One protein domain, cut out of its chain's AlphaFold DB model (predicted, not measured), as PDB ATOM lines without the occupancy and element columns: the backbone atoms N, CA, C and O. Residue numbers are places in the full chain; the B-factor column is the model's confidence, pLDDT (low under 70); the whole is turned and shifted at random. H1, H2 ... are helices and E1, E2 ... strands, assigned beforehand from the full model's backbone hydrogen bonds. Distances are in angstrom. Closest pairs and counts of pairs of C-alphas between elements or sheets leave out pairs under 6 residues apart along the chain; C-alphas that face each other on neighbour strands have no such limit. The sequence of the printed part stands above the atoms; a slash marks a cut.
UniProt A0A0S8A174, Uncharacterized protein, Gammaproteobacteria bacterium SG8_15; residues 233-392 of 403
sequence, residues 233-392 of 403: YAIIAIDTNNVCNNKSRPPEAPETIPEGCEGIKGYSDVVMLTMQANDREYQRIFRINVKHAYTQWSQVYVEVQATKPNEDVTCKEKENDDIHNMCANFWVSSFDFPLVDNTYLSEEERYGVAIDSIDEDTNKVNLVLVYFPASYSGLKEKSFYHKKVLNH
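Overview. This is residues 233 to 392 of the 403 residues of an uncharacterized protein of Gammaproteobacteria bacterium SG8_15 (UniProt A0A0S8A174). What is the main picture? Two strongly twisted four-stranded sheets, E2 E3 E4 E5 and E1 E8 E7 E6, lie partly face to face as a sandwich; residues 386 to 392 of helix H1 stick out. What is it made of? The printed part has 160 residues, with eight named strands, E1 to E8, then one named helix, H1; of the 89 residues in named elements 75 are in strands, the class is mostly strand, and both sheets are antiparallel in those orders. The whole is compact, with a radius of gyration of the C-alphas of 16.6 A and spans of 49 by 34 by 29 A.

Along the chain. Where is the largest sheet? E2 is residues 267 to 277, 31.2 A from first to last C-alpha; E3 280 to 294, 39.1 A; E4 299 to 307; E5 327 to 333. C-alpha 267 is at (209.892, 164.879, 207.733). Where is the rest? E1 is residues 233 to 239; E6 342 to 346; E7 349 to 359, 31.4 A; E8 364 to 373, 29.7 A; H1 379 to 392, ending at C-alpha (248.536, 148.964, 210.082).

Arrangement. How do strands pair? E2 E3 E4 E5 form a meander, each strand the antiparallel neighbour of the one before, with N 271 and O 286 at 2.9 A, N 287 and O 305 at 2.8 A, and N 302 and O 330 at 3.0 A. E6 E7 E8 form another, with N 351 and O 343 at 3.1 A and N 352 and O 370 at 2.8 A; E1 is antiparallel to E8, with N 236 and O 367 at 2.8 A. How close are the sheets? E2 and E8 come closest at the C-alphas of Ala 277 and Pro 373, 6.1 A apart. And H1? It is not on either sheet; 8 of 10 O i to N i+4 pairs are within hydrogen-bond range.

Size, cuts and confidence. Which links are long? E1 to E2, 27 residues, and E4 to E5, 19; the printed part has no cut. Where is confidence low? The pLDDT is under 70 at residues 247 to 259, 263, 312 to 325 and 377 to 392.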
ATOM      1  N   TYR A 233     219.606 155.713 222.614       96.31
ATOM      2  CA  TYR A 233     218.739 155.640 221.450       96.31
ATOM      3  C   TYR A 233     217.590 156.636 221.541       96.31
ATOM      4  O   TYR A 233     217.184 157.068 222.617       96.31
ATOM      5  N   ALA A 234     217.048 156.985 220.382       96.69
ATOM      6  CA  ALA A 234     215.864 157.813 220.256       96.69
ATOM      7  C   ALA A 234     214.836 157.133 219.359       96.69
ATOM      8  O   ALA A 234     215.178 156.574 218.316       96.69
ATOM      9  N   ILE A 235     213.569 157.234 219.759       96.06
ATOM     10  CA  ILE A 235     212.424 156.840 218.941       96.06
ATOM     11  C   ILE A 235     211.903 158.088 218.235       96.06
ATOM     12  O   ILE A 235     211.607 159.095 218.876       96.06
ATOM     13  N   ILE A 236     211.770 158.007 216.919       94.62
ATOM     14  CA  ILE A 236     211.327 159.092 216.049       94.62
ATOM     15  C   ILE A 236     210.020 158.652 215.407       94.62
ATOM     16  O   ILE A 236     209.996 157.755 214.563       94.62
ATOM     17  N   ALA A 237     208.925 159.274 215.838       93.75
ATOM     18  CA  ALA A 237     207.592 158.981 215.339       93.75
ATOM     19  C   ALA A 237     207.288 159.837 214.106       93.75
ATOM     20  O   ALA A 237     207.235 161.062 214.175       93.75
ATOM     21  N   ILE A 238     207.049 159.180 212.978       91.38
ATOM     22  CA  ILE A 238     206.842 159.815 211.681       91.38
ATOM     23  C   ILE A 238     205.404 159.587 211.244       91.38
ATOM     24  O   ILE A 238     204.950 158.450 211.099       91.38
ATOM     25  N   ASP A 239     204.699 160.677 210.969       89.00
ATOM     26  CA  ASP A 239     203.433 160.618 210.246       89.00
ATOM     27  C   ASP A 239     203.721 160.529 208.742       89.00
ATOM     28  O   ASP A 239     204.196 161.482 208.117       89.00
ATOM     29  N   THR A 240     203.450 159.367 208.148       84.62
ATOM     30  CA  THR A 240     203.706 159.113 206.725       84.62
ATOM     31  C   THR A 240     202.801 159.916 205.799       84.62
ATOM     32  O   THR A 240     203.088 159.970 204.609       84.62
ATOM     33  N   ASN A 241     201.757 160.586 206.305       83.81
ATOM     34  CA  ASN A 241     200.993 161.553 205.511       83.81
ATOM     35  C   ASN A 241     201.821 162.807 205.173       83.81
ATOM     36  O   ASN A 241     201.539 163.479 204.184       83.81
ATOM     37  N   ASN A 242     202.856 163.103 205.967       83.56
ATOM     38  CA  ASN A 242     203.770 164.229 205.752       83.56
ATOM     39  C   ASN A 242     204.971 163.868 204.866       83.56
ATOM     40  O   ASN A 242     205.819 164.712 204.596       83.56
ATOM     41  N   VAL A 243     205.071 162.614 204.426       83.00
ATOM     42  CA  VAL A 243     206.178 162.095 203.618       83.00
ATOM     43  C   VAL A 243     205.594 161.515 202.336       83.00
ATOM     44  O   VAL A 243     204.444 161.084 202.308       83.00
ATOM     45  N   CYS A 244     206.358 161.477 201.243       80.69
ATOM     46  CA  CYS A 244     205.845 160.806 200.058       80.69
ATOM     47  C   CYS A 244     205.618 159.308 200.323       80.69
ATOM     48  O   CYS A 244     206.578 158.556 200.520       80.69
ATOM     49  N   ASN A 245     204.350 158.892 200.287       75.62
ATOM     50  CA  ASN A 245     203.912 157.512 200.461       75.62
ATOM     51  C   ASN A 245     203.353 156.976 199.140       75.62
ATOM     52  O   ASN A 245     202.169 157.124 198.826       75.62
ATOM     53  N   ASN A 246     204.229 156.386 198.322       70.19
ATOM     54  CA  ASN A 246     203.833 155.765 197.064       70.19
ATOM     55  C   ASN A 246     203.482 154.286 197.306       70.19
ATOM     56  O   ASN A 246     204.219 153.549 197.957       70.19
ATOM     57  N   LYS A 247     202.355 153.825 196.750       68.31
ATOM     58  CA  LYS A 247     201.943 152.406 196.804       68.31
ATOM     59  C   LYS A 247     202.754 151.514 195.855       68.31
ATOM     60  O   LYS A 247     202.660 150.288 195.917       68.31
ATOM     61  N   SER A 248     203.513 152.120 194.947       69.69
ATOM     62  CA  SER A 248     204.384 151.431 193.997       69.69
ATOM     63  C   SER A 248     205.538 150.727 194.707       69.69
ATOM     64  O   SER A 248     205.825 150.986 195.874       69.69
ATOM     65  N   ARG A 249     206.196 149.796 194.008       67.88
ATOM     66  CA  ARG A 249     207.399 149.146 194.537       67.88
ATOM     67  C   ARG A 249     208.478 150.216 194.781       67.88
ATOM     68  O   ARG A 249     208.670 151.047 193.892       67.88
ATOM     69  N   PRO A 250     209.160 150.209 195.937       64.12
ATOM     70  CA  PRO A 250     210.294 151.089 196.171       64.12
ATOM     71  C   PRO A 250     211.369 150.824 195.110       64.12
ATOM     72  O   PRO A 250     211.564 149.665 194.716       64.12
ATOM     73  N   PRO A 251     212.025 151.873 194.600       67.56
ATOM     74  CA  PRO A 251     213.074 151.702 193.614       67.56
ATOM     75  C   PRO A 251     214.262 150.948 194.214       67.56
ATOM     76  O   PRO A 251     214.571 151.073 195.397       67.56
ATOM     77  N   GLU A 252     214.947 150.158 193.387       64.88
ATOM     78  CA  GLU A 252     216.140 149.421 193.826       64.88
ATOM     79  C   GLU A 252     217.326 150.359 194.109       64.88
ATOM     80  O   GLU A 252     218.174 150.033 194.936       64.88
ATOM     81  N   ALA A 253     217.354 151.540 193.480       64.56
ATOM     82  CA  ALA A 253     218.354 152.576 193.720       64.56
ATOM     83  C   ALA A 253     217.796 153.699 194.625       64.56
ATOM     84  O   ALA A 253     216.692 154.178 194.378       64.56
ATOM     85  N   PRO A 254     218.545 154.159 195.645       60.75
ATOM     86  CA  PRO A 254     218.121 155.230 196.561       60.75
ATOM     87  C   PRO A 254     218.036 156.628 195.938       60.75
ATOM     88  O   PRO A 254     217.439 157.526 196.525       60.75
ATOM     89  N   GLU A 255     218.629 156.830 194.764       63.12
ATOM     90  CA  GLU A 255     218.702 158.145 194.119       63.12
ATOM     91  C   GLU A 255     217.496 158.458 193.230       63.12
ATOM     92  O   GLU A 255     217.298 159.610 192.841       63.12
ATOM     93  N   THR A 256     216.669 157.464 192.902       67.56
ATOM     94  CA  THR A 256     215.515 157.694 192.036       67.56
ATOM     95  C   THR A 256     214.342 158.214 192.856       67.56
ATOM     96  O   THR A 256     213.737 157.513 193.667       67.56
ATOM     97  N   ILE A 257     214.015 159.487 192.631       64.56
ATOM     98  CA  ILE A 257     212.816 160.102 193.192       64.56
ATOM     99  C   ILE A 257     211.606 159.384 192.579       64.56
ATOM    100  O   ILE A 257     211.516 159.284 191.352       64.56
ATOM    101  N   PRO A 258     210.672 158.870 193.389       68.12
ATOM    102  CA  PRO A 258     209.509 158.180 192.857       68.12
ATOM    103  C   PRO A 258     208.592 159.172 192.136       68.12
ATOM    104  O   PRO A 258     208.351 160.277 192.631       68.12
ATOM    105  N   GLU A 259     208.035 158.764 190.995       67.88
ATOM    106  CA  GLU A 259     207.051 159.569 190.265       67.88
ATOM    107  C   GLU A 259     205.889 159.967 191.197       67.88
ATOM    108  O   GLU A 259     205.316 159.125 191.898       67.88
ATOM    109  N   GLY A 260     205.560 161.264 191.228       70.81
ATOM    110  CA  GLY A 260     204.504 161.829 192.079       70.81
ATOM    111  C   GLY A 260     204.948 162.316 193.464       70.81
ATOM    112  O   GLY A 260     204.110 162.798 194.221       70.81
ATOM    113  N   CYS A 261     206.240 162.231 193.799       73.25
ATOM    114  CA  CYS A 261     206.795 162.740 195.061       73.25
ATOM    115  C   CYS A 261     207.412 164.148 194.967       73.25
ATOM    116  O   CYS A 261     208.043 164.608 195.921       73.25
ATOM    117  N   GLU A 262     207.280 164.829 193.829       73.88
ATOM    118  CA  GLU A 262     207.894 166.139 193.609       73.88
ATOM    119  C   GLU A 262     207.259 167.213 194.510       73.88
ATOM    120  O   GLU A 262     206.044 167.397 194.531       73.88
ATOM    121  N   GLY A 263     208.086 167.934 195.273       67.56
ATOM    122  CA  GLY A 263     207.652 169.074 196.093       67.56
ATOM    123  C   GLY A 263     207.109 168.744 197.490       67.56
ATOM    124  O   GLY A 263     206.820 169.671 198.249       67.56
ATOM    125  N   ILE A 264     207.011 167.466 197.877       75.75
ATOM    126  CA  ILE A 264     206.649 167.088 199.252       75.75
ATOM    127  C   ILE A 264     207.844 167.373 200.168       75.75
ATOM    128  O   ILE A 264     208.931 166.817 199.991       75.75
ATOM    129  N   LYS A 265     207.651 168.257 201.153       72.81
ATOM    130  CA  LYS A 265     208.650 168.514 202.196       72.81
ATOM    131  C   LYS A 265     208.713 167.280 203.092       72.81
ATOM    132  O   LYS A 265     207.719 166.959 203.728       72.81
ATOM    133  N   GLY A 266     209.849 166.585 203.097       80.94
ATOM    134  CA  GLY A 266     210.065 165.426 203.963       80.94
ATOM    135  C   GLY A 266     209.934 165.767 205.450       80.94
ATOM    136  O   GLY A 266     209.924 166.936 205.842       80.94
ATOM    137  N   TYR A 267     209.857 164.732 206.280       88.06
ATOM    138  CA  TYR A 267     209.892 164.879 207.733       88.06
ATOM    139  C   TYR A 267     211.334 165.121 208.187       88.06
ATOM    140  O   TYR A 267     212.251 164.528 207.624       88.06
ATOM    141  N   SER A 268     211.541 165.979 209.183       90.50
ATOM    142  CA  SER A 268     212.860 166.262 209.750       90.50
ATOM    143  C   SER A 268     212.749 166.338 211.263       90.50
ATOM    144  O   SER A 268     211.851 167.009 211.773       90.50
ATOM    145  N   ASP A 269     213.653 165.662 211.960       94.00
ATOM    146  CA  ASP A 269     213.760 165.699 213.414       94.00
ATOM    147  C   ASP A 269     215.222 165.815 213.835       94.00
ATOM    148  O   ASP A 269     216.131 165.423 213.096       94.00
ATOM    149  N   VAL A 270     215.450 166.379 215.016       93.44
ATOM    150  CA  VAL A 270     216.787 166.597 215.559       93.44
ATOM    151  C   VAL A 270     216.853 166.032 216.960       93.44
ATOM    152  O   VAL A 270     216.148 166.480 217.861       93.44
ATOM    153  N   VAL A 271     217.754 165.078 217.154       95.94
ATOM    154  CA  VAL A 271     217.943 164.392 218.428       95.94
ATOM    155  C   VAL A 271     219.397 164.459 218.842       95.94
ATOM    156  O   VAL A 271     220.301 164.236 218.041       95.94
ATOM    157  N   MET A 272     219.628 164.783 220.108       95.38
ATOM    158  CA  MET A 272     220.952 164.734 220.707       95.38
ATOM    159  C   MET A 272     221.079 163.423 221.470       95.38
ATOM    160  O   MET A 272     220.256 163.141 222.339       95.38
ATOM    161  N   LEU A 273     222.095 162.636 221.137       95.62
ATOM    162  CA  LEU A 273     222.409 161.394 221.829       95.62
ATOM    163  C   LEU A 273     223.797 161.494 222.448       95.62
ATOM    164  O   LEU A 273     224.709 162.113 221.893       95.62
ATOM    165  N   THR A 274     223.933 160.875 223.610       93.69
ATOM    166  CA  THR A 274     225.173 160.810 224.378       93.69
ATOM    167  C   THR A 274     225.535 159.354 224.615       93.69
ATOM    168  O   THR A 274     224.647 158.519 224.753       93.69
ATOM    169  N   MET A 275     226.821 159.032 224.661       92.94
ATOM    170  CA  MET A 275     227.286 157.695 225.025       92.94
ATOM    171  C   MET A 275     228.582 157.778 225.820       92.94
ATOM    172  O   MET A 275     229.280 158.793 225.768       92.94
ATOM    173  N   GLN A 276     228.922 156.700 226.520       87.44
ATOM    174  CA  GLN A 276     230.199 156.571 227.210       87.44
ATOM    175  C   GLN A 276     231.029 155.459 226.570       87.44
ATOM    176  O   GLN A 276     230.543 154.352 226.365       87.44
ATOM    177  N   ALA A 277     232.285 155.757 226.248       85.88
ATOM    178  CA  ALA A 277     233.249 154.770 225.774       85.88
ATOM    179  C   ALA A 277     234.640 155.120 226.310       85.88
ATOM    180  O   ALA A 277     235.046 156.279 226.251       85.88
ATOM    181  N   ASN A 278     235.371 154.132 226.837       83.00
ATOM    182  CA  ASN A 278     236.741 154.304 227.349       83.00
ATOM    183  C   ASN A 278     236.887 155.478 228.349       83.00
ATOM    184  O   ASN A 278     237.789 156.303 228.212       83.00
ATOM    185  N   ASP A 279     235.962 155.588 229.312       85.88
ATOM    186  CA  ASP A 279     235.875 156.678 230.305       85.88
ATOM    187  C   ASP A 279     235.689 158.094 229.719       85.88
ATOM    188  O   ASP A 279     235.841 159.098 230.420       85.88
ATOM    189  N   ARG A 280     235.337 158.202 228.432       87.19
ATOM    190  CA  ARG A 280     235.011 159.462 227.755       87.19
ATOM    191  C   ARG A 280     233.534 159.514 227.410       87.19
ATOM    192  O   ARG A 280     232.944 158.532 226.966       87.19
ATOM    193  N   GLU A 281     232.945 160.691 227.588       91.44
ATOM    194  CA  GLU A 281     231.587 160.974 227.141       91.44
ATOM    195  C   GLU A 281     231.622 161.560 225.728       91.44
ATOM    196  O   GLU A 281     232.289 162.565 225.467       91.44
ATOM    197  N   TYR A 282     230.883 160.935 224.821       91.81
ATOM    198  CA  TYR A 282     230.685 161.404 223.460       91.81
ATOM    199  C   TYR A 282     229.268 161.935 223.309       91.81
ATOM    200  O   TYR A 282     228.308 161.308 223.751       91.81
ATOM    201  N   GLN A 283     229.132 163.086 222.658       93.81
ATOM    202  CA  GLN A 283     227.837 163.693 222.375       93.81
ATOM    203  C   GLN A 283     227.733 163.993 220.885       93.81
ATOM    204  O   GLN A 283     228.673 164.518 220.279       93.81
ATOM    205  N   ARG A 284     226.584 163.668 220.292       93.44
ATOM    206  CA  ARG A 284     226.300 163.894 218.874       93.44
ATOM    207  C   ARG A 284     224.886 164.421 218.686       93.44
ATOM    208  O   ARG A 284     223.947 163.985 219.349       93.44
ATOM    209  N   ILE A 285     224.742 165.352 217.752       95.00
ATOM    210  CA  ILE A 285     223.459 165.857 217.276       95.00
ATOM    211  C   ILE A 285     223.163 165.170 215.949       95.00
ATOM    212  O   ILE A 285     223.895 165.344 214.970       95.00
ATOM    213  N   PHE A 286     222.079 164.407 215.929       95.06
ATOM    214  CA  PHE A 286     221.573 163.702 214.768       95.06
ATOM    215  C   PHE A 286     220.394 164.459 214.173       95.06
ATOM    216  O   PHE A 286     219.376 164.644 214.836       95.06
ATOM    217  N   ARG A 287     220.513 164.876 212.913       94.50
ATOM    218  CA  ARG A 287     219.389 165.379 212.119       94.50
ATOM    219  C   ARG A 287     218.932 164.270 211.189       94.50
ATOM    220  O   ARG A 287     219.710 163.828 210.344       94.50
ATOM    221  N   ILE A 288     217.700 163.811 211.354       93.62
ATOM    222  CA  ILE A 288     217.130 162.725 210.558       93.62
ATOM    223  C   ILE A 288     216.054 163.301 209.663       93.62
ATOM    224  O   ILE A 288     215.037 163.801 210.134       93.62
ATOM    225  N   ASN A 289     216.281 163.189 208.361       92.62
ATOM    226  CA  ASN A 289     215.347 163.589 207.328       92.62
ATOM    227  C   ASN A 289     214.768 162.344 206.666       92.62
ATOM    228  O   ASN A 289     215.495 161.534 206.090       92.62
ATOM    229  N   VAL A 290     213.451 162.212 206.682       92.25
ATOM    230  CA  VAL A 290     212.748 161.132 205.996       92.25
ATOM    231  C   VAL A 290     212.080 161.683 204.752       92.25
ATOM    232  O   VAL A 290     211.138 162.474 204.815       92.25
ATOM    233  N   LYS A 291     212.604 161.263 203.600       87.81
ATOM    234  CA  LYS A 291     212.191 161.772 202.285       87.81
ATOM    235  C   LYS A 291     211.063 160.932 201.682       87.81
ATOM    236  O   LYS A 291     210.129 161.486 201.102       87.81
ATOM    237  N   HIS A 292     211.121 159.609 201.849       87.81
ATOM    238  CA  HIS A 292     210.150 158.670 201.274       87.81
ATOM    239  C   HIS A 292     209.786 157.565 202.269       87.81
ATOM    240  O   HIS A 292     210.657 157.073 202.983       87.81
ATOM    241  N   ALA A 293     208.523 157.135 202.287       88.06
ATOM    242  CA  ALA A 293     208.057 156.046 203.144       88.06
ATOM    243  C   ALA A 293     207.105 155.115 202.380       88.06
ATOM    244  O   ALA A 293     206.038 155.517 201.940       88.06
ATOM    245  N   TYR A 294     207.470 153.844 202.253       84.94
ATOM    246  CA  TYR A 294     206.704 152.796 201.584       84.94
ATOM    247  C   TYR A 294     206.136 151.835 202.621       84.94
ATOM    248  O   TYR A 294     206.654 150.738 202.835       84.94
ATOM    249  N   THR A 295     205.044 152.244 203.260       81.06
ATOM    250  CA  THR A 295     204.380 151.482 204.337       81.06
ATOM    251  C   THR A 295     204.082 150.028 203.946       81.06
ATOM    252  O   THR A 295     204.418 149.105 204.684       81.06
ATOM    253  N   GLN A 296     203.573 149.795 202.730       76.00
ATOM    254  CA  GLN A 296     203.248 148.451 202.223       76.00
ATOM    255  C   GLN A 296     204.468 147.530 202.086       76.00
ATOM    256  O   GLN A 296     204.353 146.314 202.254       76.00
ATOM    257  N   TRP A 297     205.625 148.111 201.771       79.19
ATOM    258  CA  TRP A 297     206.890 147.396 201.594       79.19
ATOM    259  C   TRP A 297     207.749 147.417 202.854       79.19
ATOM    260  O   TRP A 297     208.791 146.767 202.889       79.19
ATOM    261  N   SER A 298     207.289 148.128 203.883       85.94
ATOM    262  CA  SER A 298     207.998 148.353 205.133       85.94
ATOM    263  C   SER A 298     209.417 148.871 204.912       85.94
ATOM    264  O   SER A 298     210.394 148.295 205.396       85.94
ATOM    265  N   GLN A 299     209.510 149.919 204.095       89.44
ATOM    266  CA  GLN A 299     210.763 150.566 203.728       89.44
ATOM    267  C   GLN A 299     210.640 152.080 203.814       89.44
ATOM    268  O   GLN A 299     209.615 152.647 203.445       89.44
ATOM    269  N   VAL A 300     211.690 152.734 204.287       91.50
ATOM    270  CA  VAL A 300     211.762 154.177 204.492       91.50
ATOM    271  C   VAL A 300     213.110 154.662 203.985       91.50
ATOM    272  O   VAL A 300     214.129 154.041 204.258       91.50
ATOM    273  N   TYR A 301     213.124 155.757 203.236       91.50
ATOM    274  CA  TYR A 301     214.362 156.398 202.814       91.50
ATOM    275  C   TYR A 301     214.725 157.501 203.796       91.50
ATOM    276  O   TYR A 301     213.984 158.485 203.935       91.50
ATOM    277  N   VAL A 302     215.862 157.321 204.459       92.25
ATOM    278  CA  VAL A 302     216.352 158.224 205.495       92.25
ATOM    279  C   VAL A 302     217.653 158.874 205.050       92.25
ATOM    280  O   VAL A 302     218.485 158.268 204.376       92.25
ATOM    281  N   GLU A 303     217.819 160.123 205.443       91.94
ATOM    282  CA  GLU A 303     219.067 160.864 205.385       91.94
ATOM    283  C   GLU A 303     219.407 161.280 206.811       91.94
ATOM    284  O   GLU A 303     218.614 161.945 207.476       91.94
ATOM    285  N   VAL A 304     220.573 160.862 207.285       92.75
ATOM    286  CA  VAL A 304     221.040 161.104 208.645       92.75
ATOM    287  C   VAL A 304     222.275 161.984 208.583       92.75
ATOM    288  O   VAL A 304     223.204 161.706 207.826       92.75
ATOM    289  N   GLN A 305     222.277 163.043 209.385       92.44
ATOM    290  CA  GLN A 305     223.415 163.936 209.576       92.44
ATOM    291  C   GLN A 305     223.849 163.854 211.034       92.44
ATOM    292  O   GLN A 305     223.043 164.138 211.916       92.44
ATOM    293  N   ALA A 306     225.095 163.484 211.295       92.50
ATOM    294  CA  ALA A 306     225.649 163.340 212.634       92.50
ATOM    295  C   ALA A 306     226.753 164.380 212.859       92.50
ATOM    296  O   ALA A 306     227.813 164.328 212.238       92.50
ATOM    297  N   THR A 307     226.520 165.317 213.775       91.81
ATOM    298  CA  THR A 307     227.412 166.460 214.044       91.81
ATOM    299  C   THR A 307     227.844 166.491 215.505       91.81
ATOM    300  O   THR A 307     227.127 165.995 216.376       91.81
ATOM    301  N   LYS A 308     229.037 167.021 215.796       90.56
ATOM    302  CA  LYS A 308     229.448 167.286 217.182       90.56
ATOM    303  C   LYS A 308     228.779 168.572 217.684       90.56
ATOM    304  O   LYS A 308     228.494 169.461 216.879       90.56
ATOM    305  N   PRO A 309     228.543 168.719 218.999       87.75
ATOM    306  CA  PRO A 309     228.117 169.992 219.565       87.75
ATOM    307  C   PRO A 309     229.081 171.110 219.146       87.75
ATOM    308  O   PRO A 309     230.294 170.959 219.283       87.75
ATOM    309  N   ASN A 310     228.537 172.230 218.666       82.31
ATOM    310  CA  ASN A 310     229.272 173.406 218.167       82.31
ATOM    311  C   ASN A 310     229.965 173.256 216.801       82.31
ATOM    312  O   ASN A 310     230.669 174.174 216.385       82.31
ATOM    313  N   GLU A 311     229.750 172.152 216.087       80.69
ATOM    314  CA  GLU A 311     230.225 171.966 214.715       80.69
ATOM    315  C   GLU A 311     229.031 172.057 213.755       80.69
ATOM    316  O   GLU A 311     228.095 171.262 213.846       80.69
ATOM    317  N   ASP A 312     229.027 173.040 212.850       68.88
ATOM    318  CA  ASP A 312     227.952 173.188 211.863       68.88
ATOM    319  C   ASP A 312     228.382 172.571 210.531       68.88
ATOM    320  O   ASP A 312     228.943 173.231 209.657       68.88
ATOM    321  N   VAL A 313     228.164 171.264 210.400       66.62
ATOM    322  CA  VAL A 313     228.409 170.549 209.145       66.62
ATOM    323  C   VAL A 313     227.123 170.550 208.335       66.62
ATOM    324  O   VAL A 313     226.094 170.017 208.759       66.62
ATOM    325  N   THR A 314     227.181 171.130 207.138       67.62
ATOM    326  CA  THR A 314     226.115 170.991 206.146       67.62
ATOM    327  C   THR A 314     226.542 169.954 205.113       67.62
ATOM    328  O   THR A 314     227.645 170.020 204.582       67.62
ATOM    329  N   CYS A 315     225.672 168.994 204.783       67.06
ATOM    330  CA  CYS A 315     225.980 167.902 203.842       67.06
ATOM    331  C   CYS A 315     226.180 168.347 202.374       67.06
ATOM    332  O   CYS A 315     226.022 167.543 201.454       67.06
ATOM    333  N   LYS A 316     226.437 169.636 202.129       61.38
ATOM    334  CA  LYS A 316     226.530 170.233 200.793       61.38
ATOM    335  C   LYS A 316     227.939 170.192 200.198       61.38
ATOM    336  O   LYS A 316     228.061 170.408 198.998       61.38
ATOM    337  N   GLU A 317     228.964 169.843 200.972       55.31
ATOM    338  CA  GLU A 317     230.354 169.805 200.502       55.31
ATOM    339  C   GLU A 317     230.892 168.365 200.543       55.31
ATOM    340  O   GLU A 317     231.530 167.932 201.496       55.31
ATOM    341  N   LYS A 318     230.588 167.592 199.491       52.28
ATOM    342  CA  LYS A 318     231.085 166.216 199.277       52.28
ATOM    343  C   LYS A 318     232.502 166.175 198.667       52.28
ATOM    344  O   LYS A 318     232.792 165.276 197.889       52.28
ATOM    345  N   GLU A 319     233.358 167.159 198.946       52.28
ATOM    346  CA  GLU A 319     234.684 167.258 198.303       52.28
ATOM    347  C   GLU A 319     235.856 166.767 199.169       52.28
ATOM    348  O   GLU A 319     236.954 166.623 198.644       52.28
ATOM    349  N   ASN A 320     235.633 166.425 200.445       52.78
ATOM    350  CA  ASN A 320     236.663 165.831 201.307       52.78
ATOM    351  C   ASN A 320     236.241 164.450 201.832       52.78
ATOM    352  O   ASN A 320     235.178 164.313 202.443       52.78
ATOM    353  N   ASP A 321     237.117 163.454 201.652       52.81
ATOM    354  CA  ASP A 321     236.893 162.048 202.024       52.81
ATOM    355  C   ASP A 321     236.603 161.836 203.525       52.81
ATOM    356  O   ASP A 321     235.897 160.896 203.891       52.81
ATOM    357  N   ASP A 322     237.051 162.739 204.403       52.12
ATOM    358  CA  ASP A 322     236.822 162.643 205.855       52.12
ATOM    359  C   ASP A 322     235.387 163.021 206.283       52.12
ATOM    360  O   ASP A 322     234.921 162.617 207.350       52.12
ATOM    361  N   ILE A 323     234.642 163.755 205.442       54.28
ATOM    362  CA  ILE A 323     233.257 164.191 205.719       54.28
ATOM    363  C   ILE A 323     232.241 163.097 205.337       54.28
ATOM    364  O   ILE A 323     231.084 163.131 205.771       54.28
ATOM    365  N   HIS A 324     232.661 162.070 204.583       53.81
ATOM    366  CA  HIS A 324     231.768 161.036 204.048       53.81
ATOM    367  C   HIS A 324     230.991 160.243 205.107       53.81
ATOM    368  O   HIS A 324     229.916 159.729 204.809       53.81
ATOM    369  N   ASN A 325     231.478 160.195 206.345       62.34
ATOM    370  CA  ASN A 325     230.860 159.416 207.416       62.34
ATOM    371  C   ASN A 325     229.826 160.203 208.242       62.34
ATOM    372  O   ASN A 325     229.019 159.601 208.945       62.34
ATOM    373  N   MET A 326     229.805 161.540 208.152       76.12
ATOM    374  CA  MET A 326     228.878 162.384 208.922       76.12
ATOM    375  C   MET A 326     227.495 162.515 208.278       76.12
ATOM    376  O   MET A 326     226.528 162.820 208.973       76.12
ATOM    377  N   CYS A 327     227.383 162.282 206.970       84.56
ATOM    378  CA  CYS A 327     226.126 162.351 206.234       84.56
ATOM    379  C   CYS A 327     225.910 161.055 205.456       84.56
ATOM    380  O   CYS A 327     226.649 160.776 204.516       84.56
ATOM    381  N   ALA A 328     224.868 160.300 205.796       87.56
ATOM    382  CA  ALA A 328     224.534 159.064 205.100       87.56
ATOM    383  C   ALA A 328     223.069 159.047 204.669       87.56
ATOM    384  O   ALA A 328     222.182 159.545 205.363       87.56
ATOM    385  N   ASN A 329     222.819 158.460 203.506       88.69
ATOM    386  CA  ASN A 329     221.495 158.302 202.930       88.69
ATOM    387  C   ASN A 329     221.296 156.856 202.479       88.69
ATOM    388  O   ASN A 329     222.075 156.320 201.694       88.69
ATOM    389  N   PHE A 330     220.252 156.210 202.981       90.19
ATOM    390  CA  PHE A 330     220.014 154.798 202.703       90.19
ATOM    391  C   PHE A 330     218.551 154.415 202.928       90.19
ATOM    392  O   PHE A 330     217.771 155.129 203.561       90.19
ATOM    393  N   TRP A 331     218.168 153.272 202.363       90.38
ATOM    394  CA  TRP A 331     216.890 152.639 202.660       90.38
ATOM    395  C   TRP A 331     216.992 151.877 203.972       90.38
ATOM    396  O   TRP A 331     217.884 151.046 204.119       90.38
ATOM    397  N   VAL A 332     216.038 152.123 204.862       92.62
ATOM    398  CA  VAL A 332     215.794 151.341 206.071       92.62
ATOM    399  C   VAL A 332     214.569 150.474 205.836       92.62
ATOM    400  O   VAL A 332     213.519 150.955 205.412       92.62
ATOM    401  N   SER A 333     214.696 149.184 206.092       91.69
ATOM    402  CA  SER A 333     213.660 148.168 205.963       91.69
ATOM    403  C   SER A 333     213.392 147.510 207.314       91.69
ATOM    404  O   SER A 333     214.269 147.476 208.168       91.69
ATOM    405  N   SER A 334     212.217 146.905 207.505       90.75
ATOM    406  CA  SER A 334     211.929 146.092 208.707       90.75
ATOM    407  C   SER A 334     212.860 144.886 208.908       90.75
ATOM    408  O   SER A 334     212.701 144.162 209.883       90.75
ATOM    409  N   PHE A 335     213.775 144.618 207.976       90.88
ATOM    410  CA  PHE A 335     214.784 143.560 208.076       90.88
ATOM    411  C   PHE A 335     216.206 144.119 208.172       90.88
ATOM    412  O   PHE A 335     217.148 143.375 207.913       90.88
ATOM    413  N   ASP A 336     216.343 145.411 208.469       91.38
ATOM    414  CA  ASP A 336     217.628 146.042 208.742       91.38
ATOM    415  C   ASP A 336     217.831 146.076 210.254       91.38
ATOM    416  O   ASP A 336     216.926 146.448 211.006       91.38
ATOM    417  N   PHE A 337     219.004 145.634 210.693       91.75
ATOM    418  CA  PHE A 337     219.271 145.330 212.094       91.75
ATOM    419  C   PHE A 337     220.442 146.185 212.597       91.75
ATOM    420  O   PHE A 337     221.527 146.061 212.030       91.75
ATOM    421  N   PRO A 338     220.296 147.017 213.651       90.44
ATOM    422  CA  PRO A 338     221.305 148.015 214.038       90.44
ATOM    423  C   PRO A 338     222.713 147.464 214.286       90.44
ATOM    424  O   PRO A 338     223.708 148.145 214.046       90.44
ATOM    425  N   LEU A 339     222.830 146.219 214.748       86.31
ATOM    426  CA  LEU A 339     224.128 145.614 215.039       86.31
ATOM    427  C   LEU A 339     224.912 145.225 213.771       86.31
ATOM    428  O   LEU A 339     226.141 145.127 213.806       86.31
ATOM    429  N   VAL A 340     224.207 145.013 212.656       83.81
ATOM    430  CA  VAL A 340     224.777 144.591 211.366       83.81
ATOM    431  C   VAL A 340     224.730 145.721 210.332       83.81
ATOM    432  O   VAL A 340     225.713 145.941 209.633       83.81
ATOM    433  N   ASP A 341     223.612 146.440 210.245       85.69
ATOM    434  CA  ASP A 341     223.364 147.567 209.345       85.69
ATOM    435  C   ASP A 341     223.589 148.903 210.094       85.69
ATOM    436  O   ASP A 341     222.661 149.683 210.315       85.69
ATOM    437  N   ASN A 342     224.825 149.165 210.526       90.25
ATOM    438  CA  ASN A 342     225.216 150.445 211.132       90.25
ATOM    439  C   ASN A 342     226.155 151.250 210.232       90.25
ATOM    440  O   ASN A 342     226.743 150.751 209.276       90.25
ATOM    441  N   THR A 343     226.276 152.530 210.562       89.06
ATOM    442  CA  THR A 343     227.179 153.477 209.925       89.06
ATOM    443  C   THR A 343     228.277 153.866 210.904       89.06
ATOM    444  O   THR A 343     228.034 154.162 212.079       89.06
ATOM    445  N   TYR A 344     229.503 153.857 210.398       87.19
ATOM    446  CA  TYR A 344     230.688 154.284 211.121       87.19
ATOM    447  C   TYR A 344     230.774 155.811 211.134       87.19
ATOM    448  O   TYR A 344     230.620 156.429 210.086       87.19
ATOM    449  N   LEU A 345     231.033 156.413 212.297       86.25
ATOM    450  CA  LEU A 345     231.267 157.857 212.429       86.25
ATOM    451  C   LEU A 345     232.745 158.162 212.665       86.25
ATOM    452  O   LEU A 345     233.303 159.064 212.046       86.25
ATOM    453  N   SER A 346     233.360 157.422 213.584       83.50
ATOM    454  CA  SER A 346     234.767 157.532 213.971       83.50
ATOM    455  C   SER A 346     235.238 156.200 214.565       83.50
ATOM    456  O   SER A 346     234.442 155.270 214.693       83.50
ATOM    457  N   GLU A 347     236.514 156.098 214.947       79.81
ATOM    458  CA  GLU A 347     237.119 154.859 215.480       79.81
ATOM    459  C   GLU A 347     236.376 154.264 216.672       79.81
ATOM    460  O   GLU A 347     236.361 153.045 216.836       79.81
ATOM    461  N   GLU A 348     235.712 155.107 217.461       85.62
ATOM    462  CA  GLU A 348     235.001 154.692 218.666       85.62
ATOM    463  C   GLU A 348     233.480 154.844 218.550       85.62
ATOM    464  O   GLU A 348     232.763 154.395 219.438       85.62
ATOM    465  N   GLU A 349     232.960 155.431 217.469       89.44
ATOM    466  CA  GLU A 349     231.569 155.885 217.396       89.44
ATOM    467  C   GLU A 349     230.811 155.301 216.203       89.44
ATOM    468  O   GLU A 349     231.261 155.365 215.053       89.44
ATOM    469  N   ARG A 350     229.601 154.799 216.463       91.69
ATOM    470  CA  ARG A 350     228.699 154.272 215.434       91.69
ATOM    471  C   ARG A 350     227.260 154.630 215.711       91.69
ATOM    472  O   ARG A 350     226.872 154.859 216.852       91.69
ATOM    473  N   TYR A 351     226.453 154.600 214.661       94.25
ATOM    474  CA  TYR A 351     225.008 154.632 214.812       94.25
ATOM    475  C   TYR A 351     224.319 153.644 213.878       94.25
ATOM    476  O   TYR A 351     224.821 153.329 212.803       94.25
ATOM    477  N   GLY A 352     223.149 153.170 214.283       93.62
ATOM    478  CA  GLY A 352     222.255 152.359 213.466       93.62
ATOM    479  C   GLY A 352     220.876 152.996 213.407       93.62
ATOM    480  O   GLY A 352     220.454 153.662 214.353       93.62
ATOM    481  N   VAL A 353     220.168 152.788 212.299       95.25
ATOM    482  CA  VAL A 353     218.763 153.179 212.165       95.25
ATOM    483  C   VAL A 353     217.955 151.942 211.819       95.25
ATOM    484  O   VAL A 353     218.274 151.248 210.857       95.25
ATOM    485  N   ALA A 354     216.900 151.688 212.582       95.50
ATOM    486  CA  ALA A 354     215.970 150.595 212.335       95.50
ATOM    487  C   ALA A 354     214.523 151.082 212.385       95.50
ATOM    488  O   ALA A 354     214.212 152.148 212.918       95.50
ATOM    489  N   ILE A 355     213.631 150.287 211.807       94.88
ATOM    490  CA  ILE A 355     212.189 150.472 211.943       94.88
ATOM    491  C   ILE A 355     211.736 149.648 213.146       94.88
ATOM    492  O   ILE A 355     211.858 148.426 213.128       94.88
ATOM    493  N   ASP A 356     211.181 150.319 214.149       93.44
ATOM    494  CA  ASP A 356     210.573 149.679 215.319       93.44
ATOM    495  C   ASP A 356     209.167 149.180 214.985       93.44
ATOM    496  O   ASP A 356     208.830 148.013 215.168       93.44
ATOM    497  N   SER A 357     208.344 150.053 214.408       91.12
ATOM    498  CA  SER A 357     206.966 149.709 214.086       91.12
ATOM    499  C   SER A 357     206.437 150.507 212.899       91.12
ATOM    500  O   SER A 357     206.793 151.663 212.669       91.12
ATOM    501  N   ILE A 358     205.574 149.858 212.116       87.62
ATOM    502  CA  ILE A 358     204.836 150.473 211.010       87.62
ATOM    503  C   ILE A 358     203.378 150.110 211.184       87.62
ATOM    504  O   ILE A 358     203.008 148.936 211.108       87.62
ATOM    505  N   ASP A 359     202.562 151.133 211.368       84.88
ATOM    506  CA  ASP A 359     201.122 151.012 211.417       84.88
ATOM    507  C   ASP A 359     200.532 151.471 210.076       84.88
ATOM    508  O   ASP A 359     200.504 152.661 209.747       84.88
ATOM    509  N   GLU A 360     200.096 150.490 209.280       79.19
ATOM    510  CA  GLU A 360     199.444 150.709 207.984       79.19
ATOM    511  C   GLU A 360     198.086 151.422 208.134       79.19
ATOM    512  O   GLU A 360     197.659 152.090 207.194       79.19
ATOM    513  N   ASP A 361     197.407 151.291 209.282       81.50
ATOM    514  CA  ASP A 361     196.070 151.849 209.500       81.50
ATOM    515  C   ASP A 361     196.147 153.308 209.968       81.50
ATOM    516  O   ASP A 361     195.365 154.151 209.520       81.50
ATOM    517  N   THR A 362     197.105 153.634 210.844       83.56
ATOM    518  CA  THR A 362     197.305 155.012 211.331       83.56
ATOM    519  C   THR A 362     198.296 155.822 210.499       83.56
ATOM    520  O   THR A 362     198.476 157.008 210.774       83.56
ATOM    521  N   ASN A 363     198.903 155.223 209.465       83.44
ATOM    522  CA  ASN A 363     199.937 155.847 208.633       83.44
ATOM    523  C   ASN A 363     201.137 156.342 209.462       83.44
ATOM    524  O   ASN A 363     201.763 157.346 209.117       83.44
ATOM    525  N   LYS A 364     201.483 155.643 210.547       89.88
ATOM    526  CA  LYS A 364     202.603 156.002 211.426       89.88
ATOM    527  C   LYS A 364     203.752 155.022 211.285       89.88
ATOM    528  O   LYS A 364     203.548 153.813 211.193       89.88
ATOM    529  N   VAL A 365     204.965 155.558 211.290       91.88
ATOM    530  CA  VAL A 365     206.203 154.781 211.303       91.88
ATOM    531  C   VAL A 365     207.060 155.274 212.452       91.88
ATOM    532  O   VAL A 365     207.362 156.460 212.521       91.88
ATOM    533  N   ASN A 366     207.479 154.364 213.321       94.69
ATOM    534  CA  ASN A 366     208.450 154.658 214.360       94.69
ATOM    535  C   ASN A 366     209.816 154.151 213.905       94.69
ATOM    536  O   ASN A 366     209.996 152.962 213.626       94.69
ATOM    537  N   LEU A 367     210.769 155.073 213.800       95.62
ATOM    538  CA  LEU A 367     212.173 154.753 213.595       95.62
ATOM    539  C   LEU A 367     212.899 154.785 214.929       95.62
ATOM    540  O   LEU A 367     212.585 155.599 215.792       95.62
ATOM    541  N   VAL A 368     213.908 153.939 215.064       96.75
ATOM    542  CA  VAL A 368     214.840 153.979 216.181       96.75
ATOM    543  C   VAL A 368     216.213 154.310 215.638       96.75
ATOM    544  O   VAL A 368     216.744 153.594 214.791       96.75
ATOM    545  N   LEU A 369     216.776 155.403 216.138       96.69
ATOM    546  CA  LEU A 369     218.181 155.733 215.979       96.69
ATOM    547  C   LEU A 369     218.910 155.263 217.234       96.69
ATOM    548  O   LEU A 369     218.580 155.714 218.327       96.69
ATOM    549  N   VAL A 370     219.914 154.409 217.075       95.94
ATOM    550  CA  VAL A 370     220.781 153.951 218.166       95.94
ATOM    551  C   VAL A 370     222.183 154.490 217.934       95.94
ATOM    552  O   VAL A 370     222.705 154.355 216.831       95.94
ATOM    553  N   TYR A 371     222.802 155.065 218.959       95.81
ATOM    554  CA  TYR A 371     224.177 155.561 218.955       95.81
ATOM    555  C   TYR A 371     224.986 154.801 220.005       95.81
ATOM    556  O   TYR A 371     224.588 154.756 221.169       95.81
ATOM    557  N   PHE A 372     226.072 154.150 219.589       94.12
ATOM    558  CA  PHE A 372     226.777 153.174 220.420       94.12
ATOM    559  C   PHE A 372     228.277 153.062 220.084       94.12
ATOM    560  O   PHE A 372     228.699 153.447 218.984       94.12
ATOM    561  N   PRO A 373     229.099 152.518 221.007       91.44
ATOM    562  CA  PRO A 373     230.541 152.419 220.803       91.44
ATOM    563  C   PRO A 373     230.931 151.407 219.718       91.44
ATOM    564  O   PRO A 373     230.336 150.336 219.589       91.44
ATOM    565  N   ALA A 374     232.003 151.679 218.973       86.06
ATOM    566  CA  ALA A 374     232.470 150.803 217.892       86.06
ATOM    567  C   ALA A 374     232.901 149.392 218.351       86.06
ATOM    568  O   ALA A 374     232.885 148.449 217.547       86.06
ATOM    569  N   SER A 375     233.235 149.226 219.636       81.06
ATOM    570  CA  SER A 375     233.565 147.941 220.271       81.06
ATOM    571  C   SER A 375     232.426 146.914 220.194       81.06
ATOM    572  O   SER A 375     232.691 145.708 220.179       81.06
ATOM    573  N   TYR A 376     231.179 147.377 220.065       77.75
ATOM    574  CA  TYR A 376     229.982 146.542 219.950       77.75
ATOM    575  C   TYR A 376     229.676 146.086 218.520       77.75
ATOM    576  O   TYR A 376     228.675 145.414 218.296       77.75
ATOM    577  N   SER A 377     230.522 146.403 217.536       65.44
ATOM    578  CA  SER A 377     230.306 145.941 216.160       65.44
ATOM    579  C   SER A 377     230.203 144.411 216.061       65.44
ATOM    580  O   SER A 377     230.960 143.663 216.692       65.44
ATOM    581  N   GLY A 378     229.236 143.939 215.261       62.09
ATOM    582  CA  GLY A 378     228.974 142.513 215.067       62.09
ATOM    583  C   GLY A 378     230.212 141.735 214.597       62.09
ATOM    584  O   GLY A 378     231.120 142.273 213.958       62.09
ATOM    585  N   LEU A 379     230.243 140.425 214.874       54.97
ATOM    586  CA  LEU A 379     231.380 139.529 214.575       54.97
ATOM    587  C   LEU A 379     231.852 139.581 213.108       54.97
ATOM    588  O   LEU A 379     233.036 139.362 212.840       54.97
ATOM    589  N   LYS A 380     230.951 139.920 212.172       53.03
ATOM    590  CA  LYS A 380     231.249 140.150 210.748       53.03
ATOM    591  C   LYS A 380     232.404 141.140 210.565       53.03
ATOM    592  O   LYS A 380     233.289 140.902 209.749       53.03
ATOM    593  N   GLU A 381     232.451 142.197 211.367       48.62
ATOM    594  CA  GLU A 381     233.454 143.248 211.223       48.62
ATOM    595  C   GLU A 381     234.684 143.065 212.104       48.62
ATOM    596  O   GLU A 381     235.760 143.497 211.699       48.62
ATOM    597  N   LYS A 382     234.595 142.357 213.241       53.59
ATOM    598  CA  LYS A 382     235.786 142.022 214.051       53.59
ATOM    599  C   LYS A 382     236.871 141.331 213.208       53.59
ATOM    600  O   LYS A 382     238.054 141.628 213.359       53.59
ATOM    601  N   SER A 383     236.467 140.490 212.251       47.41
ATOM    602  CA  SER A 383     237.375 139.869 211.274       47.41
ATOM    603  C   SER A 383     238.037 140.873 210.310       47.41
ATOM    604  O   SER A 383     239.201 140.708 209.938       47.41
ATOM    605  N   PHE A 384     237.330 141.945 209.939       42.97
ATOM    606  CA  PHE A 384     237.829 143.009 209.067       42.97
ATOM    607  C   PHE A 384     238.758 143.975 209.815       42.97
ATOM    608  O   PHE A 384     239.814 144.330 209.289       42.97
ATOM    609  N   TYR A 385     238.425 144.335 211.061       45.94
ATOM    610  CA  TYR A 385     239.295 145.138 211.926       45.94
ATOM    611  C   TYR A 385     240.602 144.429 212.223       45.94
ATOM    612  O   TYR A 385     241.646 145.055 212.109       45.94
ATOM    613  N   HIS A 386     240.574 143.120 212.495       45.81
ATOM    614  CA  HIS A 386     241.804 142.354 212.669       45.81
ATOM    615  C   HIS A 386     242.719 142.495 211.445       45.81
ATOM    616  O   HIS A 386     243.900 142.769 211.591       45.81
ATOM    617  N   LYS A 387     242.167 142.440 210.226       47.31
ATOM    618  CA  LYS A 387     242.946 142.601 208.991       47.31
ATOM    619  C   LYS A 387     243.452 144.034 208.763       47.31
ATOM    620  O   LYS A 387     244.576 144.206 208.308       47.31
ATOM    621  N   LYS A 388     242.656 145.062 209.085       48.50
ATOM    622  CA  LYS A 388     243.080 146.474 208.995       48.50
ATOM    623  C   LYS A 388     244.137 146.829 210.044       48.50
ATOM    624  O   LYS A 388     245.106 147.492 209.702       48.50
ATOM    625  N   VAL A 389     243.968 146.365 211.282       53.34
ATOM    626  CA  VAL A 389     244.930 146.541 212.380       53.34
ATOM    627  C   VAL A 389     246.226 145.804 212.063       53.34
ATOM    628  O   VAL A 389     247.285 146.404 212.173       53.34
ATOM    629  N   LEU A 390     246.159 144.559 211.581       50.19
ATOM    630  CA  LEU A 390     247.343 143.824 211.126       50.19
ATOM    631  C   LEU A 390     248.057 144.545 209.977       50.19
ATOM    632  O   LEU A 390     249.260 144.741 210.060       50.19
ATOM    633  N   ASN A 391     247.330 145.041 208.971       48.00
ATOM    634  CA  ASN A 391     247.932 145.847 207.904       48.00
ATOM    635  C   ASN A 391     248.545 147.160 208.425       48.00
ATOM    636  O   ASN A 391     249.532 147.640 207.873       48.00
ATOM    637  N   HIS A 392     247.967 147.766 209.467       48.75
ATOM    638  CA  HIS A 392     248.536 148.964 210.082       48.75
ATOM    639  C   HIS A 392     249.801 148.655 210.883       48.75
ATOM    640  O   HIS A 392     250.741 149.439 210.817       48.75
TER     641      HIS A 392